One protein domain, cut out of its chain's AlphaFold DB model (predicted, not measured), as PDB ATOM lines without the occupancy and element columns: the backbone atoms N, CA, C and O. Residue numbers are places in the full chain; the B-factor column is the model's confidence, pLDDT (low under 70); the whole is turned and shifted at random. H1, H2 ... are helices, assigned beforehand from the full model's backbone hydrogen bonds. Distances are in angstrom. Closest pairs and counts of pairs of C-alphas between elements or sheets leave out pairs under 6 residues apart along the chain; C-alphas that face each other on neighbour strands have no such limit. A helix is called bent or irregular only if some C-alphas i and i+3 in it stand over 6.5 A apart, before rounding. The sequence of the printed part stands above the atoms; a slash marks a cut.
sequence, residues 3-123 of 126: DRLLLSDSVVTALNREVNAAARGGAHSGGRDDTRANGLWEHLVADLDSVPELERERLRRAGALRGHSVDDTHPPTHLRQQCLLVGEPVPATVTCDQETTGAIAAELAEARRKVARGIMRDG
ATOM      1  N   ASP A   3     148.562 200.977 278.438       75.00
ATOM      2  CA  ASP A   3     147.839 200.696 277.182       75.00
ATOM      3  C   ASP A   3     146.545 201.499 277.026       75.00
ATOM      4  O   ASP A   3     146.166 201.856 275.913       75.00
ATOM      5  N   ARG A   4     145.880 201.842 278.136       78.94
ATOM      6  CA  ARG A   4     144.665 202.665 278.097       78.94
ATOM      7  C   ARG A   4     144.940 204.090 277.606       78.94
ATOM      8  O   ARG A   4     144.044 204.700 277.041       78.94
ATOM      9  N   LEU A   5     146.170 204.596 277.732       78.56
ATOM     10  CA  LEU A   5     146.551 205.911 277.199       78.56
ATOM     11  C   LEU A   5     146.583 205.928 275.663       78.56
ATOM     12  O   LEU A   5     146.374 206.977 275.057       78.56
ATOM     13  N   LEU A   6     146.782 204.774 275.018       78.69
ATOM     14  CA  LEU A   6     146.678 204.650 273.559       78.69
ATOM     15  C   LEU A   6     145.226 204.752 273.071       78.69
ATOM     16  O   LEU A   6     144.995 204.985 271.889       78.69
ATOM     17  N   LEU A   7     144.256 204.596 273.977       84.44
ATOM     18  CA  LEU A   7     142.824 204.647 273.689       84.44
ATOM     19  C   LEU A   7     142.228 206.050 273.876       84.44
ATOM     20  O   LEU A   7     141.012 206.193 273.805       84.44
ATOM     21  N   SER A   8     143.043 207.088 274.095       80.88
ATOM     22  CA  SER A   8     142.569 208.462 274.343       80.88
ATOM     23  C   SER A   8     141.596 208.966 273.261       80.88
ATOM     24  O   SER A   8     140.526 209.480 273.579       80.88
ATOM     25  N   ASP A   9     141.879 208.703 271.983       79.19
ATOM     26  CA  ASP A   9     140.975 209.063 270.875       79.19
ATOM     27  C   ASP A   9     139.657 208.259 270.904       79.19
ATOM     28  O   ASP A   9     138.578 208.755 270.556       79.19
ATOM     29  N   SER A  10     139.726 207.005 271.362       83.19
ATOM     30  CA  SER A  10     138.546 206.150 271.541       83.19
ATOM     31  C   SER A  10     137.673 206.646 272.694       83.19
ATOM     32  O   SER A  10     136.449 206.619 272.571       83.19
ATOM     33  N   VAL A  11     138.278 207.180 273.765       86.50
ATOM     34  CA  VAL A  11     137.563 207.825 274.881       86.50
ATOM     35  C   VAL A  11     136.756 209.020 274.385       86.50
ATOM     36  O   VAL A  11     135.559 209.092 274.652       86.50
ATOM     37  N   VAL A  12     137.365 209.926 273.614       87.12
ATOM     38  CA  VAL A  12     136.657 211.097 273.060       87.12
ATOM     39  C   VAL A  12     135.486 210.660 272.176       87.12
ATOM     40  O   VAL A  12     134.394 211.229 272.247       87.12
ATOM     41  N   THR A  13     135.673 209.615 271.370       87.81
ATOM     42  CA  THR A  13     134.606 209.062 270.522       87.81
ATOM     43  C   THR A  13     133.469 208.449 271.350       87.81
ATOM     44  O   THR A  13     132.297 208.677 271.044       87.81
ATOM     45  N   ALA A  14     133.790 207.696 272.406       88.88
ATOM     46  CA  ALA A  14     132.805 207.099 273.310       88.88
ATOM     47  C   ALA A  14     132.011 208.170 274.074       88.88
ATOM     48  O   ALA A  14     130.781 208.136 274.084       88.88
ATOM     49  N   LEU A  15     132.687 209.188 274.614       90.19
ATOM     50  CA  LEU A  15     132.035 210.307 275.298       90.19
ATOM     51  C   LEU A  15     131.096 211.083 274.361       90.19
ATOM     52  O   LEU A  15     129.950 211.351 274.715       90.19
ATOM     53  N   ASN A  16     131.527 211.374 273.129       89.25
ATOM     54  CA  ASN A  16     130.658 212.010 272.135       89.25
ATOM     55  C   ASN A  16     129.433 211.146 271.792       89.25
ATOM     56  O   ASN A  16     128.348 211.674 271.546       89.25
ATOM     57  N   ARG A  17     129.571 209.813 271.784       88.06
ATOM     58  CA  ARG A  17     128.445 208.893 271.568       88.06
ATOM     59  C   ARG A  17     127.416 208.993 272.693       88.06
ATOM     60  O   ARG A  17     126.223 209.046 272.396       88.06
ATOM     61  N   GLU A  18     127.871 209.056 273.942       88.44
ATOM     62  CA  GLU A  18     127.010 209.215 275.118       88.44
ATOM     63  C   GLU A  18     126.247 210.544 275.093       88.44
ATOM     64  O   GLU A  18     125.017 210.544 275.207       88.44
ATOM     65  N   VAL A  19     126.945 211.654 274.825       88.06
ATOM     66  CA  VAL A  19     126.341 212.993 274.689       88.06
ATOM     67  C   VAL A  19     125.284 213.007 273.577       88.06
ATOM     68  O   VAL A  19     124.134 213.390 273.794       88.06
ATOM     69  N   ASN A  20     125.626 212.500 272.389       87.75
ATOM     70  CA  ASN A  20     124.704 212.458 271.250       87.75
ATOM     71  C   ASN A  20     123.503 211.528 271.479       87.75
ATOM     72  O   ASN A  20     122.425 211.722 270.911       87.75
ATOM     73  N   ALA A  21     123.675 210.466 272.261       83.75
ATOM     74  CA  ALA A  21     122.588 209.563 272.602       83.75
ATOM     75  C   ALA A  21     121.643 210.168 273.654       83.75
ATOM     76  O   ALA A  21     120.446 209.888 273.595       83.75
ATOM     77  N   ALA A  22     122.135 211.020 274.560       79.44
ATOM     78  CA  ALA A  22     121.283 211.805 275.459       79.44
ATOM     79  C   ALA A  22     120.463 212.857 274.700       79.44
ATOM     80  O   ALA A  22     119.244 212.903 274.850       79.44
ATOM     81  N   ALA A  23     121.093 213.605 273.787       78.12
ATOM     82  CA  ALA A  23     120.412 214.626 272.983       78.12
ATOM     83  C   ALA A  23     119.241 214.064 272.147       78.12
ATOM     84  O   ALA A  23     118.213 214.720 271.971       78.12
ATOM     85  N   ARG A  24     119.359 212.818 271.664       75.94
ATOM     86  CA  ARG A  24     118.297 212.122 270.910       75.94
ATOM     87  C   ARG A  24     117.143 211.607 271.783       75.94
ATOM     88  O   ARG A  24     116.104 211.243 271.240       75.94
ATOM     89  N   GLY A  25     117.302 211.577 273.108       66.62
ATOM     90  CA  GLY A  25     116.323 211.047 274.066       66.62
ATOM     91  C   GLY A  25     115.133 211.966 274.391       66.62
ATOM     92  O   GLY A  25     114.200 211.509 275.053       66.62
ATOM     93  N   GLY A  26     115.137 213.211 273.899       57.47
ATOM     94  CA  GLY A  26     114.046 214.186 274.036       57.47
ATOM     95  C   GLY A  26     114.089 215.025 275.326       57.47
ATOM     96  O   GLY A  26     114.374 214.523 276.406       57.47
ATOM     97  N   ALA A  27     113.729 216.309 275.214       53.88
ATOM     98  CA  ALA A  27     113.887 217.373 276.223       53.88
ATOM     99  C   ALA A  27     113.095 217.230 277.550       53.88
ATOM    100  O   ALA A  27     113.079 218.154 278.356       53.88
ATOM    101  N   HIS A  28     112.423 216.101 277.801       51.47
ATOM    102  CA  HIS A  28     111.512 215.917 278.945       51.47
ATOM    103  C   HIS A  28     112.088 215.044 280.076       51.47
ATOM    104  O   HIS A  28     111.333 214.530 280.901       51.47
ATOM    105  N   SER A  29     113.406 214.826 280.136       56.72
ATOM    106  CA  SER A  29     113.970 213.776 280.993       56.72
ATOM    107  C   SER A  29     115.169 214.185 281.847       56.72
ATOM    108  O   SER A  29     116.166 213.471 281.872       56.72
ATOM    109  N   GLY A  30     115.059 215.263 282.629       60.03
ATOM    110  CA  GLY A  30     116.109 215.637 283.594       60.03
ATOM    111  C   GLY A  30     116.546 214.481 284.518       60.03
ATOM    112  O   GLY A  30     117.725 214.343 284.820       60.03
ATOM    113  N   GLY A  31     115.632 213.568 284.883       61.75
ATOM    114  CA  GLY A  31     115.967 212.350 285.641       61.75
ATOM    115  C   GLY A  31     116.711 211.264 284.843       61.75
ATOM    116  O   GLY A  31     117.480 210.489 285.411       61.75
ATOM    117  N   ARG A  32     116.521 211.203 283.520       64.56
ATOM    118  CA  ARG A  32     117.211 210.246 282.634       64.56
ATOM    119  C   ARG A  32     118.622 210.727 282.298       64.56
ATOM    120  O   ARG A  32     119.524 209.898 282.231       64.56
ATOM    121  N   ASP A  33     118.820 212.039 282.185       66.00
ATOM    122  CA  ASP A  33     120.150 212.636 282.033       66.00
ATOM    123  C   ASP A  33     120.993 212.441 283.296       66.00
ATOM    124  O   ASP A  33     122.159 212.072 283.189       66.00
ATOM    125  N   ASP A  34     120.403 212.574 284.490       71.25
ATOM    126  CA  ASP A  34     121.126 212.324 285.746       71.25
ATOM    127  C   ASP A  34     121.461 210.832 285.925       71.25
ATOM    128  O   ASP A  34     122.560 210.481 286.348       71.25
ATOM    129  N   THR A  35     120.563 209.930 285.509       75.88
ATOM    130  CA  THR A  35     120.836 208.479 285.478       75.88
ATOM    131  C   THR A  35     121.994 208.152 284.533       75.88
ATOM    132  O   THR A  35     122.877 207.366 284.875       75.88
ATOM    133  N   ARG A  36     122.028 208.784 283.355       76.25
ATOM    134  CA  ARG A  36     123.080 208.569 282.360       76.25
ATOM    135  C   ARG A  36     124.413 209.185 282.779       76.25
ATOM    136  O   ARG A  36     125.446 208.554 282.590       76.25
ATOM    137  N   ALA A  37     124.394 210.362 283.402       81.25
ATOM    138  CA  ALA A  37     125.582 210.975 283.991       81.25
ATOM    139  C   ALA A  37     126.155 210.114 285.131       81.25
ATOM    140  O   ALA A  37     127.371 209.959 285.223       81.25
ATOM    141  N   ASN A  38     125.299 209.509 285.961       83.44
ATOM    142  CA  ASN A  38     125.736 208.617 287.036       83.44
ATOM    143  C   ASN A  38     126.362 207.309 286.522       83.44
ATOM    144  O   ASN A  38     127.234 206.788 287.204       83.44
ATOM    145  N   GLY A  39     125.946 206.804 285.352       87.62
ATOM    146  CA  GLY A  39     126.504 205.594 284.723       87.62
ATOM    147  C   GLY A  39     127.594 205.843 283.672       87.62
ATOM    148  O   GLY A  39     128.087 204.894 283.060       87.62
ATOM    149  N   LEU A  40     127.958 207.106 283.417       91.25
ATOM    150  CA  LEU A  40     128.878 207.488 282.340       91.25
ATOM    151  C   LEU A  40     130.236 206.790 282.468       91.25
ATOM    152  O   LEU A  40     130.795 206.315 281.480       91.25
ATOM    153  N   TRP A  41     130.776 206.746 283.683       92.19
ATOM    154  CA  TRP A  41     132.110 206.211 283.930       92.19
ATOM    155  C   TRP A  41     132.148 204.691 283.776       92.19
ATOM    156  O   TRP A  41     133.098 204.161 283.210       92.19
ATOM    157  N   GLU A  42     131.110 203.998 284.236       91.38
ATOM    158  CA  GLU A  42     130.961 202.547 284.122       91.38
ATOM    159  C   GLU A  42     130.803 202.136 282.656       91.38
ATOM    160  O   GLU A  42     131.460 201.197 282.206       91.38
ATOM    161  N   HIS A  43     130.006 202.884 281.885       89.81
ATOM    162  CA  HIS A  43     129.889 202.674 280.442       89.81
ATOM    163  C   HIS A  43     131.215 202.924 279.724       89.81
ATOM    164  O   HIS A  43     131.601 202.132 278.872       89.81
ATOM    165  N   LEU A  44     131.945 203.983 280.091       90.62
ATOM    166  CA  LEU A  44     133.243 204.272 279.486       90.62
ATOM    167  C   LEU A  44     134.264 203.162 279.773       90.62
ATOM    168  O   LEU A  44     135.005 202.768 278.874       90.62
ATOM    169  N   VAL A  45     134.298 202.637 281.001       89.81
ATOM    170  CA  VAL A  45     135.155 201.494 281.354       89.81
ATOM    171  C   VAL A  45     134.772 200.264 280.532       89.81
ATOM    172  O   VAL A  45     135.653 199.654 279.931       89.81
ATOM    173  N   ALA A  46     133.479 199.945 280.441       90.56
ATOM    174  CA  ALA A  46     132.998 198.819 279.643       90.56
ATOM    175  C   ALA A  46     133.354 198.963 278.152       90.56
ATOM    176  O   ALA A  46     133.823 198.003 277.539       90.56
ATOM    177  N   ASP A  47     133.209 200.163 277.580       88.69
ATOM    178  CA  ASP A  47     133.592 200.450 276.193       88.69
ATOM    179  C   ASP A  47     135.099 200.238 275.981       88.69
ATOM    180  O   ASP A  47     135.502 199.597 275.008       88.69
ATOM    181  N   LEU A  48     135.944 200.715 276.900       87.94
ATOM    182  CA  LEU A  48     137.398 200.543 276.802       87.94
ATOM    183  C   LEU A  48     137.837 199.085 276.962       87.94
ATOM    184  O   LEU A  48     138.741 198.638 276.254       87.94
ATOM    185  N   ASP A  49     137.198 198.340 277.861       89.56
ATOM    186  CA  ASP A  49     137.489 196.922 278.074       89.56
ATOM    187  C   ASP A  49     136.982 196.057 276.902       89.56
ATOM    188  O   ASP A  49     137.560 195.007 276.619       89.56
ATOM    189  N   SER A  50     135.977 196.531 276.155       90.25
ATOM    190  CA  SER A  50     135.480 195.870 274.938       90.25
ATOM    191  C   SER A  50     136.429 195.969 273.736       90.25
ATOM    192  O   SER A  50     136.270 195.230 272.760       90.25
ATOM    193  N   VAL A  51     137.424 196.866 273.783       88.25
ATOM    194  CA  VAL A  51     138.397 197.009 272.693       88.25
ATOM    195  C   VAL A  51     139.143 195.675 272.516       88.25
ATOM    196  O   VAL A  51     139.602 195.104 273.504       88.25
ATOM    197  N   PRO A  52     139.297 195.145 271.292       90.50
ATOM    198  CA  PRO A  52     140.051 193.912 271.071       90.50
ATOM    199  C   PRO A  52     141.563 194.085 271.282       90.50
ATOM    200  O   PRO A  52     142.127 195.134 270.968       90.50
ATOM    201  N   GLU A  53     142.253 193.015 271.693       88.31
ATOM    202  CA  GLU A  53     143.727 193.008 271.798       88.31
ATOM    203  C   GLU A  53     144.417 193.357 270.473       88.31
ATOM    204  O   GLU A  53     145.442 194.037 270.453       88.31
ATOM    205  N   LEU A  54     143.831 192.944 269.345       90.50
ATOM    206  CA  LEU A  54     144.356 193.265 268.019       90.50
ATOM    207  C   LEU A  54     144.375 194.779 267.757       90.50
ATOM    208  O   LEU A  54     145.321 195.288 267.158       90.50
ATOM    209  N   GLU A  55     143.356 195.506 268.222       90.38
ATOM    210  CA  GLU A  55     143.299 196.958 268.049       90.38
ATOM    211  C   GLU A  55     144.297 197.664 268.969       90.38
ATOM    212  O   GLU A  55     144.985 198.592 268.539       90.38
ATOM    213  N   ARG A  56     144.472 197.166 270.200       85.62
ATOM    214  CA  ARG A  56     145.547 197.630 271.091       85.62
ATOM    215  C   ARG A  56     146.919 197.470 270.436       85.62
ATOM    216  O   ARG A  56     147.711 198.411 270.426       85.62
ATOM    217  N   GLU A  57     147.180 196.319 269.822       88.06
ATOM    218  CA  GLU A  57     148.427 196.066 269.096       88.06
ATOM    219  C   GLU A  57     148.607 197.000 267.890       88.06
ATOM    220  O   GLU A  57     149.692 197.555 267.687       88.06
ATOM    221  N   ARG A  58     147.544 197.241 267.112       89.88
ATOM    222  CA  ARG A  58     147.576 198.200 265.999       89.88
ATOM    223  C   ARG A  58     147.947 199.604 266.484       89.88
ATOM    224  O   ARG A  58     148.793 200.254 265.868       89.88
ATOM    225  N   LEU A  59     147.355 200.060 267.588       85.81
ATOM    226  CA  LEU A  59     147.632 201.372 268.179       85.81
ATOM    227  C   LEU A  59     149.059 201.480 268.723       85.81
ATOM    228  O   LEU A  59     149.681 202.531 268.553       85.81
ATOM    229  N   ARG A  60     149.619 200.401 269.290       83.00
ATOM    230  CA  ARG A  60     151.045 200.347 269.667       83.00
ATOM    231  C   ARG A  60     151.949 200.587 268.465       83.00
ATOM    232  O   ARG A  60     152.812 201.464 268.507       83.00
ATOM    233  N   ARG A  61     151.710 199.866 267.364       87.62
ATOM    234  CA  ARG A  61     152.481 200.027 266.118       87.62
ATOM    235  C   ARG A  61     152.323 201.423 265.533       87.62
ATOM    236  O   ARG A  61     153.316 202.033 265.152       87.62
ATOM    237  N   ALA A  62     151.104 201.956 265.510       85.94
ATOM    238  CA  ALA A  62     150.852 203.320 265.053       85.94
ATOM    239  C   ALA A  62     151.576 204.358 265.930       85.94
ATOM    240  O   ALA A  62     152.122 205.328 265.411       85.94
ATOM    241  N   GLY A  63     151.622 204.147 267.251       79.56
ATOM    242  CA  GLY A  63     152.401 204.956 268.190       79.56
ATOM    243  C   GLY A  63     153.898 204.951 267.880       79.56
ATOM    244  O   GLY A  63     154.492 206.021 267.804       79.56
ATOM    245  N   ALA A  64     154.479 203.775 267.629       81.00
ATOM    246  CA  ALA A  64     155.884 203.647 267.239       81.00
ATOM    247  C   ALA A  64     156.179 204.293 265.871       81.00
ATOM    248  O   ALA A  64     157.193 204.966 265.717       81.00
ATOM    249  N   LEU A  65     155.276 204.143 264.894       83.75
ATOM    250  CA  LEU A  65     155.407 204.756 263.565       83.75
ATOM    251  C   LEU A  65     155.306 206.285 263.599       83.75
ATOM    252  O   LEU A  65     155.984 206.953 262.823       83.75
ATOM    253  N   ARG A  66     154.489 206.844 264.502       77.25
ATOM    254  CA  ARG A  66     154.456 208.294 264.759       77.25
ATOM    255  C   ARG A  66     155.773 208.809 265.355       77.25
ATOM    256  O   ARG A  66     156.056 209.998 265.246       77.25
ATOM    257  N   GLY A  67     156.590 207.919 265.923       68.75
ATOM    258  CA  GLY A  67     157.916 208.222 266.445       68.75
ATOM    259  C   GLY A  67     157.878 209.250 267.572       68.75
ATOM    260  O   GLY A  67     156.916 209.344 268.334       68.75
ATOM    261  N   HIS A  68     158.939 210.046 267.678       63.84
ATOM    262  CA  HIS A  68     159.010 211.181 268.593       63.84
ATOM    263  C   HIS A  68     158.262 212.387 268.013       63.84
ATOM    264  O   HIS A  68     158.866 213.437 267.792       63.84
ATOM    265  N   SER A  69     156.961 212.266 267.729       55.09
ATOM    266  CA  SER A  69     156.179 213.488 267.564       55.09
ATOM    267  C   SER A  69     156.243 214.232 268.893       55.09
ATOM    268  O   SER A  69     155.942 213.658 269.942       55.09
ATOM    269  N   VAL A  70     156.706 215.478 268.854       46.78
ATOM    270  CA  VAL A  70     156.651 216.398 269.988       46.78
ATOM    271  C   VAL A  70     155.174 216.704 270.203       46.78
ATOM    272  O   VAL A  70     154.636 217.633 269.617       46.78
ATOM    273  N   ASP A  71     154.489 215.831 270.931       56.12
ATOM    274  CA  ASP A  71     153.188 216.138 271.500       56.12
ATOM    275  C   ASP A  71     153.369 216.679 272.922       56.12
ATOM    276  O   ASP A  71     154.440 216.568 273.534       56.12
ATOM    277  N   ASP A  72     152.299 217.266 273.449       50.75
ATOM    278  CA  ASP A  72     152.254 217.910 274.764       50.75
ATOM    279  C   ASP A  72     152.435 216.926 275.941       50.75
ATOM    280  O   ASP A  72     152.365 217.320 277.105       50.75
ATOM    281  N   THR A  73     152.672 215.634 275.676       57.22
ATOM    282  CA  THR A  73     152.741 214.577 276.696       57.22
ATOM    283  C   THR A  73     154.109 213.908 276.802       57.22
ATOM    284  O   THR A  73     154.202 212.776 277.290       57.22
ATOM    285  N   HIS A  74     155.187 214.594 276.406       56.25
ATOM    286  CA  HIS A  74     156.548 214.048 276.428       56.25
ATOM    287  C   HIS A  74     156.945 213.422 277.788       56.25
ATOM    288  O   HIS A  74     156.720 214.034 278.837       56.25
ATOM    289  N   PRO A  75     157.568 212.218 277.808       62.69
ATOM    290  CA  PRO A  75     157.899 211.342 276.668       62.69
ATOM    291  C   PRO A  75     156.694 210.648 276.003       62.69
ATOM    292  O   PRO A  75     155.773 210.262 276.707       62.69
ATOM    293  N   PRO A  76     156.711 210.383 274.681       75.38
ATOM    294  CA  PRO A  76     155.636 209.675 273.986       75.38
ATOM    295  C   PRO A  76     155.203 208.377 274.682       75.38
ATOM    296  O   PRO A  76     156.034 207.577 275.122       75.38
ATOM    297  N   THR A  77     153.891 208.133 274.732       75.81
ATOM    298  CA  THR A  77     153.280 206.980 275.421       75.81
ATOM    299  C   THR A  77     153.893 205.632 275.021       75.81
ATOM    300  O   THR A  77     154.096 204.777 275.885       75.81
ATOM    301  N   HIS A  78     154.256 205.448 273.746       76.06
ATOM    302  CA  HIS A  78     154.862 204.200 273.266       76.06
ATOM    303  C   HIS A  78     156.252 203.936 273.879       76.06
ATOM    304  O   HIS A  78     156.565 202.788 274.183       76.06
ATOM    305  N   LEU A  79     157.057 204.976 274.142       77.88
ATOM    306  CA  LEU A  79     158.360 204.822 274.803       77.88
ATOM    307  C   LEU A  79     158.200 204.493 276.280       77.88
ATOM    308  O   LEU A  79     158.885 203.606 276.779       77.88
ATOM    309  N   ARG A  80     157.268 205.164 276.980       79.75
ATOM    310  CA  ARG A  80     156.959 204.835 278.385       79.75
ATOM    311  C   ARG A  80     156.583 203.361 278.516       79.75
ATOM    312  O   ARG A  80     157.059 202.677 279.416       79.75
ATOM    313  N   GLN A  81     155.768 202.864 277.587       79.25
ATOM    314  CA  GLN A  81     155.393 201.458 277.545       79.25
ATOM    315  C   GLN A  81     156.578 200.541 277.225       79.25
ATOM    316  O   GLN A  81     156.749 199.532 277.904       79.25
ATOM    317  N   GLN A  82     157.398 200.874 276.227       80.88
ATOM    318  CA  GLN A  82     158.571 200.074 275.878       80.88
ATOM    319  C   GLN A  82     159.540 199.955 277.061       80.88
ATOM    320  O   GLN A  82     160.000 198.855 277.353       80.88
ATOM    321  N   CYS A  83     159.783 201.044 277.795       82.75
ATOM    322  CA  CYS A  83     160.605 201.016 279.004       82.75
ATOM    323  C   CYS A  83     160.032 200.075 280.076       82.75
ATOM    324  O   CYS A  83     160.794 199.330 280.683       82.75
ATOM    325  N   LEU A  84     158.709 200.065 280.284       81.00
ATOM    326  CA  LEU A  84     158.075 199.140 281.234       81.00
ATOM    327  C   LEU A  84     158.131 197.675 280.787       81.00
ATOM    328  O   LEU A  84     158.189 196.796 281.635       81.00
ATOM    329  N   LEU A  85     158.067 197.407 279.480       82.38
ATOM    330  CA  LEU A  85     158.089 196.041 278.949       82.38
ATOM    331  C   LEU A  85     159.504 195.450 278.881       82.38
ATOM    332  O   LEU A  85     159.652 194.235 278.955       82.38
ATOM    333  N   VAL A  86     160.524 196.294 278.699       86.31
ATOM    334  CA  VAL A  86     161.936 195.878 278.644       86.31
ATOM    335  C   VAL A  86     162.565 195.821 280.039       86.31
ATOM    336  O   VAL A  86     163.461 195.013 280.268       86.31
ATOM    337  N   GLY A  87     162.125 196.684 280.959       84.00
ATOM    338  CA  GLY A  87     162.629 196.716 282.328       84.00
ATOM    339  C   GLY A  87     162.268 195.463 283.127       84.00
ATOM    340  O   GLY A  87     161.244 194.824 282.888       84.00
ATOM    341  N   GLU A  88     163.105 195.129 284.109       86.88
ATOM    342  CA  GLU A  88     162.800 194.065 285.063       86.88
ATOM    343  C   GLU A  88     161.562 194.451 285.898       86.88
ATOM    344  O   GLU A  88     161.526 195.557 286.453       86.88
ATOM    345  N   PRO A  89     160.535 193.584 285.993       84.56
ATOM    346  CA  PRO A  89     159.370 193.858 286.821       84.56
ATOM    347  C   PRO A  89     159.771 194.014 288.289       84.56
ATOM    348  O   PRO A  89     160.206 193.062 288.934       84.56
ATOM    349  N   VAL A  90     159.584 195.214 288.831       87.50
ATOM    350  CA  VAL A  90     159.792 195.500 290.254       87.50
ATOM    351  C   VAL A  90     158.455 195.528 290.998       87.50
ATOM    352  O   VAL A  90     157.450 195.981 290.440       87.50
ATOM    353  N   PRO A  91     158.404 195.052 292.255       87.56
ATOM    354  CA  PRO A  91     157.189 195.119 293.055       87.56
ATOM    355  C   PRO A  91     156.771 196.576 293.288       87.56
ATOM    356  O   PRO A  91     157.605 197.458 293.494       87.56
ATOM    357  N   ALA A  92     155.461 196.826 293.277       87.56
ATOM    358  CA  ALA A  92     154.921 198.156 293.525       87.56
ATOM    359  C   ALA A  92     155.195 198.588 294.975       87.56
ATOM    360  O   ALA A  92     154.799 197.907 295.918       87.56
ATOM    361  N   THR A  93     155.842 199.742 295.154       91.75
ATOM    362  CA  THR A  93     156.079 200.334 296.484       91.75
ATOM    363  C   THR A  93     154.786 200.841 297.122       91.75
ATOM    364  O   THR A  93     154.634 200.802 298.337       91.75
ATOM    365  N   VAL A  94     153.846 201.306 296.295       90.12
ATOM    366  CA  VAL A  94     152.520 201.753 296.722       90.12
ATOM    367  C   VAL A  94     151.508 200.708 296.284       90.12
ATOM    368  O   VAL A  94     151.391 200.406 295.096       90.12
ATOM    369  N   THR A  95     150.775 200.166 297.249       90.75
ATOM    370  CA  THR A  95     149.651 199.262 297.010       90.75
ATOM    371  C   THR A  95     148.384 199.901 297.565       90.75
ATOM    372  O   THR A  95     148.439 200.682 298.513       90.75
ATOM    373  N   CYS A  96     147.244 199.619 296.942       90.50
ATOM    374  CA  CYS A  96     145.938 200.027 297.447       90.50
ATOM    375  C   CYS A  96     145.133 198.764 297.707       90.50
ATOM    376  O   CYS A  96     144.873 197.989 296.785       90.50
ATOM    377  N   ASP A  97     144.763 198.555 298.963       94.50
ATOM    378  CA  ASP A  97     143.818 197.514 299.333       94.50
ATOM    379  C   ASP A  97     142.377 197.951 299.018       94.50
ATOM    380  O   ASP A  97     142.110 199.045 298.503       94.50
ATOM    381  N   GLN A  98     141.428 197.056 299.276       93.88
ATOM    382  CA  GLN A  98     140.024 197.291 298.960       93.88
ATOM    383  C   GLN A  98     139.423 198.431 299.794       93.88
ATOM    384  O   GLN A  98     138.598 199.185 299.278       93.88
ATOM    385  N   GLU A  99     139.860 198.587 301.046       95.12
ATOM    386  CA  GLU A  99     139.425 199.670 301.930       95.12
ATOM    387  C   GLU A  99     139.900 201.028 301.405       95.12
ATOM    388  O   GLU A  99     139.082 201.919 301.166       95.12
ATOM    389  N   THR A 100     141.196 201.154 301.114       94.88
ATOM    390  CA  THR A 100     141.794 202.371 300.548       94.88
ATOM    391  C   THR A 100     141.159 202.714 299.204       94.88
ATOM    392  O   THR A 100     140.809 203.865 298.947       94.88
ATOM    393  N   THR A 101     140.942 201.710 298.352       93.94
ATOM    394  CA  THR A 101     140.270 201.895 297.058       93.94
ATOM    395  C   THR A 101     138.842 202.416 297.240       93.94
ATOM    396  O   THR A 101     138.418 203.319 296.516       93.94
ATOM    397  N   GLY A 102     138.109 201.887 298.225       95.12
ATOM    398  CA  GLY A 102     136.772 202.358 298.582       95.12
ATOM    399  C   GLY A 102     136.768 203.799 299.097       95.12
ATOM    400  O   GLY A 102     135.932 204.594 298.667       95.12
ATOM    401  N   ALA A 103     137.731 204.159 299.950       95.50
ATOM    402  CA  ALA A 103     137.887 205.518 300.465       95.50
ATOM    403  C   ALA A 103     138.180 206.526 299.342       95.50
ATOM    404  O   ALA A 103     137.509 207.554 299.253       95.50
ATOM    405  N   ILE A 104     139.096 206.192 298.425       94.69
ATOM    406  CA  ILE A 104     139.397 207.015 297.242       94.69
ATOM    407  C   ILE A 104     138.151 207.167 296.360       94.69
ATOM    408  O   ILE A 104     137.835 208.266 295.901       94.69
ATOM    409  N   ALA A 105     137.412 206.081 296.117       92.62
ATOM    410  CA  ALA A 105     136.193 206.137 295.316       92.62
ATOM    411  C   ALA A 105     135.125 207.043 295.955       92.62
ATOM    412  O   ALA A 105     134.476 207.811 295.242       92.62
ATOM    413  N   ALA A 106     134.972 206.983 297.282       94.75
ATOM    414  CA  ALA A 106     134.053 207.834 298.030       94.75
ATOM    415  C   ALA A 106     134.473 209.311 297.988       94.75
ATOM    416  O   ALA A 106     133.633 210.173 297.725       94.75
ATOM    417  N   GLU A 107     135.763 209.600 298.177       96.94
ATOM    418  CA  GLU A 107     136.320 210.955 298.081       96.94
ATOM    419  C   GLU A 107     136.053 211.570 296.698       96.94
ATOM    420  O   GLU A 107     135.575 212.701 296.579       96.94
ATOM    421  N   LEU A 108     136.286 210.795 295.636       95.31
ATOM    422  CA  LEU A 108     136.138 211.259 294.257       95.31
ATOM    423  C   LEU A 108     134.689 211.264 293.751       95.31
ATOM    424  O   LEU A 108     134.430 211.812 292.675       95.31
ATOM    425  N   ALA A 109     133.737 210.675 294.481       92.38
ATOM    426  CA  ALA A 109     132.372 210.454 294.002       92.38
ATOM    427  C   ALA A 109     131.685 211.754 293.555       92.38
ATOM    428  O   ALA A 109     131.092 211.815 292.475       92.38
ATOM    429  N   GLU A 110     131.801 212.824 294.343       92.44
ATOM    430  CA  GLU A 110     131.149 214.092 294.012       92.44
ATOM    431  C   GLU A 110     131.807 214.794 292.821       92.44
ATOM    432  O   GLU A 110     131.112 215.308 291.941       92.44
ATOM    433  N   ALA A 111     133.139 214.775 292.750       93.94
ATOM    434  CA  ALA A 111     133.866 215.323 291.609       93.94
ATOM    435  C   ALA A 111     133.493 214.577 290.318       93.94
ATOM    436  O   ALA A 111     133.162 215.209 289.312       93.94
ATOM    437  N   ARG A 112     133.438 213.239 290.368       92.69
ATOM    438  CA  ARG A 112     133.013 212.385 289.248       92.69
ATOM    439  C   ARG A 112     131.609 212.725 288.762       92.69
ATOM    440  O   ARG A 112     131.410 212.826 287.551       92.69
ATOM    441  N   ARG A 113     130.651 212.939 289.672       91.56
ATOM    442  CA  ARG A 113     129.279 213.344 289.309       91.56
ATOM    443  C   ARG A 113     129.241 214.718 288.647       91.56
ATOM    444  O   ARG A 113     128.594 214.880 287.614       91.56
ATOM    445  N   LYS A 114     129.942 215.707 289.213       92.06
ATOM    446  CA  LYS A 114     129.995 217.070 288.656       92.06
ATOM    447  C   LYS A 114     130.578 217.085 287.247       92.06
ATOM    448  O   LYS A 114     129.995 217.707 286.362       92.06
ATOM    449  N   VAL A 115     131.687 216.376 287.037       93.50
ATOM    450  CA  VAL A 115     132.337 216.282 285.723       93.50
ATOM    451  C   VAL A 115     131.438 215.562 284.722       93.50
ATOM    452  O   VAL A 115     131.238 216.080 283.628       93.50
ATOM    453  N   ALA A 116     130.830 214.433 285.100       91.88
ATOM    454  CA  ALA A 116     129.923 213.708 284.211       91.88
ATOM    455  C   ALA A 116     128.740 214.577 283.764       91.88
ATOM    456  O   ALA A 116     128.465 214.677 282.572       91.88
ATOM    457  N   ARG A 117     128.089 215.285 284.695       90.19
ATOM    458  CA  ARG A 117     127.016 216.236 284.357       90.19
ATOM    459  C   ARG A 117     127.498 217.362 283.446       90.19
ATOM    460  O   ARG A 117     126.777 217.735 282.527       90.19
ATOM    461  N   GLY A 118     128.695 217.897 283.699       90.50
ATOM    462  CA  GLY A 118     129.313 218.916 282.851       90.50
ATOM    463  C   GLY A 118     129.484 218.432 281.414       90.50
ATOM    464  O   GLY A 118     129.000 219.083 280.498       90.50
ATOM    465  N   ILE A 119     130.059 217.242 281.226       90.31
ATOM    466  CA  ILE A 119     130.241 216.632 279.899       90.31
ATOM    467  C   ILE A 119     128.896 216.403 279.200       90.31
ATOM    468  O   ILE A 119     128.760 216.701 278.018       90.31
ATOM    469  N   MET A 120     127.886 215.896 279.913       87.19
ATOM    470  CA  MET A 120     126.572 215.628 279.316       87.19
ATOM    471  C   MET A 120     125.836 216.907 278.895       87.19
ATOM    472  O   MET A 120     125.101 216.886 277.911       87.19
ATOM    473  N   ARG A 121     126.030 218.009 279.628       85.12
ATOM    474  CA  ARG A 121     125.399 219.304 279.343       85.12
ATOM    475  C   ARG A 121     126.140 220.090 278.261       85.12
ATOM    476  O   ARG A 121     125.502 220.625 277.361       85.12
ATOM    477  N   ASP A 122     127.461 220.178 278.381       87.12
ATOM    478  CA  ASP A 122     128.295 221.098 277.600       87.12
ATOM    479  C   ASP A 122     128.988 220.394 276.416       87.12
ATOM    480  O   ASP A 122     129.520 221.049 275.520       87.12
ATOM    481  N   GLY A 123     128.956 219.058 276.381       83.50
ATOM    482  CA  GLY A 123     129.703 218.239 275.431       83.50
ATOM    483  C   GLY A 123     131.172 218.058 275.824       83.50
ATOM    484  O   GLY A 123     131.638 218.524 276.864       83.50
TER     485      GLY A 123
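Overview. This is residues 3 to 123 of the 126 residues of an uncharacterized protein of Streptomyces sp. PanSC9 (UniProt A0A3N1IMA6). What shape? It is an open ring: H6b packs on H2 and one end of H1, H4 on H1's other end, and residues 87 to 97 run from H5 to H6a. Built how? It is all helix, six named in 121 printed residues, and loose, radius of gyration of the C-alphas 18.0 A, spanning 54 by 37 by 27 A.

Along the chain. Which helix is longest? H6, residues 98 to 122, is one helix by hydrogen bonds but bent, C-alphas 107 and 110 being 7.3 A apart; its arms are H6a, to 107, and H6b, from 110 to C-alpha 122 at (128.295, 221.098, 277.600). The others? H1, 3 to 23, begins at C-alpha (147.839, 200.696, 277.182) and is irregular, C-alphas 6 and 9 being 7.7 A apart; H2 is 30 to 38, H3 40 to 49, H4 53 to 66, H5 77 to 86.

Arrangement. What touches H1? Among them, H6b does, closest C-alphas Met 120 and Val 19, 5.3 A. Backbones? Every O i to N i+4 pair is within hydrogen-bond range except in H1, 13 of 17.

Size, cuts and confidence. Any cut? The printed part has none. Low confidence? Residues 25 to 33 and 67 to 75 are under 70.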